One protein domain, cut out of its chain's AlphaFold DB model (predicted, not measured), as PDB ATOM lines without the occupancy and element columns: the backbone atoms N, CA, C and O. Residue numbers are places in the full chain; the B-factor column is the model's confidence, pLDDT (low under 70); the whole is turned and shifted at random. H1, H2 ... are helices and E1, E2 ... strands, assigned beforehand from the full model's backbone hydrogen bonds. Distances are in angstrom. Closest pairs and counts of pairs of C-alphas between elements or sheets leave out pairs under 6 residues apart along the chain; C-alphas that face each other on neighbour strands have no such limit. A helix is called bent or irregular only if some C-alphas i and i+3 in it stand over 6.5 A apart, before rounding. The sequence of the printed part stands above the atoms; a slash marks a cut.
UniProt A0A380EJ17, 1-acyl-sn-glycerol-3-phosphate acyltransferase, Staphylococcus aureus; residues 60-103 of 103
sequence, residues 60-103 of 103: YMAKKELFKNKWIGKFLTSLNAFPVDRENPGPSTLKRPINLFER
ATOM      1  N   TYR A  60     130.301  96.036 126.722       95.81
ATOM      2  CA  TYR A  60     130.813  96.699 125.523       95.81
ATOM      3  C   TYR A  60     129.716  97.393 124.718       95.81
ATOM      4  O   TYR A  60     128.708  96.783 124.361       95.81
ATOM      5  N   MET A  61     129.968  98.643 124.333       94.81
ATOM      6  CA  MET A  61     129.228  99.309 123.264       94.81
ATOM      7  C   MET A  61     129.706  98.797 121.904       94.81
ATOM      8  O   MET A  61     130.853  99.016 121.515       94.81
ATOM      9  N   ALA A  62     128.825  98.156 121.144       94.69
ATOM     10  CA  ALA A  62     129.146  97.581 119.842       94.69
ATOM     11  C   ALA A  62     128.217  98.124 118.747       94.69
ATOM     12  O   ALA A  62     127.076  98.500 119.003       94.69
ATOM     13  N   LYS A  63     128.717  98.186 117.509       94.25
ATOM     14  CA  LYS A  63     127.960  98.631 116.327       94.25
ATOM     15  C   LYS A  63     126.641  97.856 116.197       94.25
ATOM     16  O   LYS A  63     126.670  96.623 116.240       94.25
ATOM     17  N   LYS A  64     125.500  98.543 116.024       95.00
ATOM     18  CA  LYS A  64     124.172  97.901 115.886       95.00
ATOM     19  C   LYS A  64     124.136  96.858 114.761       95.00
ATOM     20  O   LYS A  64     123.436  95.855 114.866       95.00
ATOM     21  N   GLU A  65     124.946  97.042 113.720       96.00
ATOM     22  CA  GLU A  65     125.056  96.156 112.561       96.00
ATOM     23  C   GLU A  65     125.513  94.745 112.949       96.00
ATOM     24  O   GLU A  65     125.039  93.770 112.367       96.00
ATOM     25  N   LEU A  66     126.362  94.622 113.978       95.00
ATOM     26  CA  LEU A  66     126.857  93.335 114.480       95.00
ATOM     27  C   LEU A  66     125.739  92.474 115.092       95.00
ATOM     28  O   LEU A  66     125.886  91.261 115.221       95.00
ATOM     29  N   PHE A  67     124.605  93.089 115.435       96.50
ATOM     30  CA  PHE A  67     123.454  92.421 116.035       96.50
ATOM     31  C   PHE A  67     122.363  92.067 115.014       96.50
ATOM     32  O   PHE A  67     121.374  91.445 115.398       96.50
ATOM     33  N   LYS A  68     122.528  92.411 113.723       96.06
ATOM     34  CA  LYS A  68     121.537  92.099 112.672       96.06
ATOM     35  C   LYS A  68     121.311  90.592 112.518       96.06
ATOM     36  O   LYS A  68     120.180  90.149 112.339       96.06
ATOM     37  N   ASN A  69     122.374  89.791 112.613       96.56
ATOM     38  CA  ASN A  69     122.252  88.337 112.614       96.56
ATOM     39  C   ASN A  69     121.836  87.851 114.012       96.56
ATOM     40  O   ASN A  69     122.560  88.054 114.983       96.56
ATOM     41  N   LYS A  70     120.695  87.157 114.107       93.44
ATOM     42  CA  LYS A  70     120.110  86.687 115.375       93.44
ATOM     43  C   LYS A  70     121.057  85.811 116.203       93.44
ATOM     44  O   LYS A  70     121.030  85.893 117.428       93.44
ATOM     45  N   TRP A  71     121.883  84.985 115.566       96.81
ATOM     46  CA  TRP A  71     122.823  84.100 116.259       96.81
ATOM     47  C   TRP A  71     124.009  84.884 116.818       96.81
ATOM     48  O   TRP A  71     124.297  84.796 118.012       96.81
ATOM     49  N   ILE A  72     124.624  85.724 115.981       96.19
ATOM     50  CA  ILE A  72     125.751  86.582 116.376       96.19
ATOM     51  C   ILE A  72     125.303  87.584 117.445       96.19
ATOM     52  O   ILE A  72     125.943  87.709 118.484       96.19
ATOM     53  N   GLY A  73     124.158  88.238 117.253       97.00
ATOM     54  CA  GLY A  73     123.607  89.194 118.208       97.00
ATOM     55  C   GLY A  73     123.313  88.565 119.572       97.00
ATOM     56  O   GLY A  73     123.638  89.157 120.603       97.00
ATOM     57  N   LYS A  74     122.764  87.339 119.604       96.94
ATOM     58  CA  LYS A  74     122.580  86.586 120.857       96.94
ATOM     59  C   LYS A  74     123.913  86.267 121.530       96.94
ATOM     60  O   LYS A  74     124.034  86.464 122.737       96.94
ATOM     61  N   PHE A  75     124.906  85.819 120.764       96.94
ATOM     62  CA  PHE A  75     126.242  85.537 121.282       96.94
ATOM     63  C   PHE A  75     126.897  86.790 121.882       96.94
ATOM     64  O   PHE A  75     127.295  86.766 123.045       96.94
ATOM     65  N   LEU A  76     126.911  87.909 121.155       96.88
ATOM     66  CA  LEU A  76     127.449  89.187 121.633       96.88
ATOM     67  C   LEU A  76     126.726  89.673 122.896       96.88
ATOM     68  O   LEU A  76     127.368  90.056 123.873       96.88
ATOM     69  N   THR A  77     125.396  89.574 122.924       96.81
ATOM     70  CA  THR A  77     124.602  89.937 124.109       96.81
ATOM     71  C   THR A  77     124.952  89.059 125.316       96.81
ATOM     72  O   THR A  77     125.046  89.550 126.438       96.81
ATOM     73  N   SER A  78     125.212  87.765 125.099       96.38
ATOM     74  CA  SER A  78     125.631  86.828 126.153       96.38
ATOM     75  C   SER A  78     127.030  87.114 126.734       96.38
ATOM     76  O   SER A  78     127.362  86.620 127.824       96.38
ATOM     77  N   LEU A  79     127.823  87.903 125.998       96.06
ATOM     78  CA  LEU A  79     129.132  88.449 126.353       96.06
ATOM     79  C   LEU A  79     129.043  89.901 126.857       96.06
ATOM     80  O   LEU A  79     130.032  90.626 126.806       96.06
ATOM     81  N   ASN A  80     127.875  90.334 127.340       96.00
ATOM     82  CA  ASN A  80     127.634  91.676 127.881       96.00
ATOM     83  C   ASN A  80     127.781  92.831 126.868       96.00
ATOM     84  O   ASN A  80     127.729  93.997 127.267       96.00
ATOM     85  N   ALA A  81     127.901  92.550 125.566       96.56
ATOM     86  CA  ALA A  81     127.901  93.586 124.539       96.56
ATOM     87  C   ALA A  81     126.477  94.058 124.216       96.56
ATOM     88  O   ALA A  81     125.503  93.308 124.330       96.56
ATOM     89  N   PHE A  82     126.348  95.308 123.780       95.62
ATOM     90  CA  PHE A  82     125.068  95.882 123.394       95.62
ATOM     91  C   PHE A  82     125.148  96.790 122.168       95.62
ATOM     92  O   PHE A  82     126.168  97.452 121.969       95.62
ATOM     93  N   PRO A  83     124.080  96.826 121.346       95.38
ATOM     94  CA  PRO A  83     124.062  97.611 120.124       95.38
ATOM     95  C   PRO A  83     123.984  99.108 120.426       95.38
ATOM     96  O   PRO A  83     123.211  99.537 121.284       95.38
ATOM     97  N   VAL A  84     124.740  99.888 119.663       94.44
ATOM     98  CA  VAL A  84     124.702 101.349 119.624       94.44
ATOM     99  C   VAL A  84     124.580 101.802 118.173       94.44
ATOM    100  O   VAL A  84     125.309 101.318 117.300       94.44
ATOM    101  N   ASP A  85     123.661 102.736 117.930       92.69
ATOM    102  CA  ASP A  85     123.556 103.448 116.661       92.69
ATOM    103  C   ASP A  85     124.581 104.583 116.630       92.69
ATOM    104  O   ASP A  85     124.486 105.541 117.398       92.69
ATOM    105  N   ARG A  86     125.602 104.429 115.784       87.88
ATOM    106  CA  ARG A  86     126.662 105.430 115.623       87.88
ATOM    107  C   ARG A  86     126.332 106.467 114.553       87.88
ATOM    108  O   ARG A  86     126.922 107.537 114.582       87.88
ATOM    109  N   GLU A  87     125.430 106.149 113.625       88.69
ATOM    110  CA  GLU A  87     125.024 107.064 112.550       88.69
ATOM    111  C   GLU A  87     124.002 108.075 113.063       88.69
ATOM    112  O   GLU A  87     124.069 109.249 112.721       88.69
ATOM    113  N   ASN A  88     123.094 107.625 113.932       86.69
ATOM    114  CA  ASN A  88     122.079 108.467 114.558       86.69
ATOM    115  C   ASN A  88     122.164 108.347 116.088       86.69
ATOM    116  O   ASN A  88     121.323 107.684 116.706       86.69
ATOM    117  N   PRO A  89     123.195 108.934 116.726       80.44
ATOM    118  CA  PRO A  89     123.336 108.882 118.173       80.44
ATOM    119  C   PRO A  89     122.204 109.678 118.838       80.44
ATOM    120  O   PRO A  89     122.112 110.894 118.697       80.44
ATOM    121  N   GLY A  90     121.337 108.985 119.579       83.94
ATOM    122  CA  GLY A  90     120.261 109.595 120.364       83.94
ATOM    123  C   GLY A  90     120.437 109.392 121.875       83.94
ATOM    124  O   GLY A  90     121.328 108.652 122.303       83.94
ATOM    125  N   PRO A  91     119.551 109.966 122.715       84.00
ATOM    126  CA  PRO A  91     119.580 109.777 124.174       84.00
ATOM    127  C   PRO A  91     119.539 108.302 124.613       84.00
ATOM    128  O   PRO A  91     120.063 107.924 125.663       84.00
ATOM    129  N   SER A  92     118.950 107.440 123.781       80.94
ATOM    130  CA  SER A  92     118.906 105.989 123.974       80.94
ATOM    131  C   SER A  92     120.294 105.339 124.043       80.94
ATOM    132  O   SER A  92     120.451 104.351 124.764       80.94
ATOM    133  N   THR A  93     121.304 105.905 123.371       86.81
ATOM    134  CA  THR A  93     122.691 105.415 123.392       86.81
ATOM    135  C   THR A  93     123.306 105.492 124.789       86.81
ATOM    136  O   THR A  93     124.023 104.576 125.193       86.81
ATOM    137  N   LEU A  94     122.997 106.548 125.548       89.69
ATOM    138  CA  LEU A  94     123.539 106.769 126.894       89.69
ATOM    139  C   LEU A  94     122.661 106.178 127.997       89.69
ATOM    140  O   LEU A  94     123.173 105.789 129.045       89.69
ATOM    141  N   LYS A  95     121.358 106.026 127.746       90.38
ATOM    142  CA  LYS A  95     120.412 105.463 128.717       90.38
ATOM    143  C   LYS A  95     120.838 104.087 129.231       90.38
ATOM    144  O   LYS A  95     120.748 103.809 130.421       90.38
ATOM    145  N   ARG A  96     121.312 103.205 128.344       91.25
ATOM    146  CA  ARG A  96     121.737 101.852 128.741       91.25
ATOM    147  C   ARG A  96     122.992 101.858 129.629       91.25
ATOM    148  O   ARG A  96     122.931 101.212 130.669       91.25
ATOM    149  N   PRO A  97     124.089 102.553 129.271       92.06
ATOM    150  CA  PRO A  97     125.224 102.767 130.166       92.06
ATOM    151  C   PRO A  97     124.812 103.307 131.530       92.06
ATOM    152  O   PRO A  97     125.166 102.697 132.527       92.06
ATOM    153  N   ILE A  98     124.010 104.374 131.581       93.06
ATOM    154  CA  ILE A  98     123.564 104.984 132.844       93.06
ATOM    155  C   ILE A  98     122.855 103.948 133.726       93.06
ATOM    156  O   ILE A  98     123.250 103.737 134.869       93.06
ATOM    157  N   ASN A  99     121.918 103.182 133.163       92.38
ATOM    158  CA  ASN A  99     121.238 102.113 133.899       92.38
ATOM    159  C   ASN A  99     122.194 101.013 134.405       92.38
ATOM    160  O   ASN A  99     121.898 100.354 135.399       92.38
ATOM    161  N   LEU A 100     123.313 100.756 133.714       91.56
ATOM    162  CA  LEU A 100     124.339  99.823 134.199       91.56
ATOM    163  C   LEU A 100     125.094 100.403 135.402       91.56
ATOM    164  O   LEU A 100     125.500  99.638 136.271       91.56
ATOM    165  N   PHE A 101     125.254 101.727 135.485       89.31
ATOM    166  CA  PHE A 101     125.851 102.395 136.644       89.31
ATOM    167  C   PHE A 101     124.920 102.415 137.862       89.31
ATOM    168  O   PHE A 101     125.397 102.229 138.978       89.31
ATOM    169  N   GLU A 102     123.611 102.528 137.659       87.19
ATOM    170  CA  GLU A 102     122.619 102.616 138.743       87.19
ATOM    171  C   GLU A 102     122.267 101.273 139.408       87.19
ATOM    172  O   GLU A 102     121.810 101.265 140.546       87.19
ATOM    173  N   ARG A 103     122.461 100.143 138.712       72.75
ATOM    174  CA  ARG A 103     122.091  98.790 139.187       72.75
ATOM    175  C   ARG A 103     123.193  98.065 139.938       72.75
ATOM    176  O   ARG A 103     123.081  97.858 141.153       72.75
TER     177      ARG A 103
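Overview. This is residues 60 to 103 of the 103 residues of the protein "1-acyl-sn-glycerol-3-phosphate acyltransferase" of Staphylococcus aureus (UniProt A0A380EJ17). A very short pair of parallel strands, E1 and E2, lies near the middle of a flat, loosely joined model, with the short helices H1 and H2 making a corner on one side and the longest helix, H3, on the other. H3 comes near the strands only with its first part, and residues 98 to 103 stick out free. The printed part has 44 residues with three named helices and two named strands, in the order E1, H1, H2, E2, H3, and its class is mostly helix. It is only just compact, close to loose, with a radius of gyration of the C-alphas of 10.8 A, and it spans 28 by 26 by 12 A.

Arrangement. The sheet pairs E1, residues 61 to 63, with E2, residues 82 to 84. They are parallel neighbours, with 61 degrees between their directions. N 62 and O 82 are within hydrogen-bond range at 2.9 A, as are N 84 and O 62 at 2.8 A. H1, residues 64 to 67, has its closest C-alphas to E2 at Lys 64 and Pro 83, 4.2 A apart. H2, residues 70 to 78, and H1 touch only at the corner by their link, with the closest C-alphas, those of Phe 67 and Gly 73, 3.9 A apart. E1, H1, H2 and E2 form a strand-helix-strand unit, two parallel neighbour strands with helices between, and its crossover is right-handed. The closest C-alphas of H2 and E2 are those of Leu 76 and Phe 82, 7.3 A apart. H3, residues 91 to 102, has one C-alpha pair within 8 A of E2, that of Val 84 and Thr 93, 5.9 A apart. H3 is apart from E1, H1 and H2, and H2 is apart from E1. In H2 every O i to N i+4 pair is within hydrogen-bond range, in H3 6 of 8 are, and H1 is too short for such a pair.

Along the chain. E1 begins at C-alpha 61, at (129.228, 99.309, 123.264), and is 7.1 A long; E2 is 6.7 A long. H1 measures 5.5 A and H2 12.1 A, with C-alpha 70 at (120.110, 86.687, 115.375). H3 is 16.5 A long and ends at C-alpha 102, at (122.619, 102.616, 138.743). It is neither bent nor irregular, but only just: C-alphas 93 and 96 are 6.5 A apart.

Size, cuts and confidence. The two C-alphas farthest apart are those of Asn 69 and Glu 102, at 29.8 A. The printed part has no cut and ends at residue 103, the chain's last residue. No link is long; the link from E2 to H3, with 6 residues, is short, and the other three are tight. The mean pLDDT of the printed part is 92.2, and no printed residue is under 70.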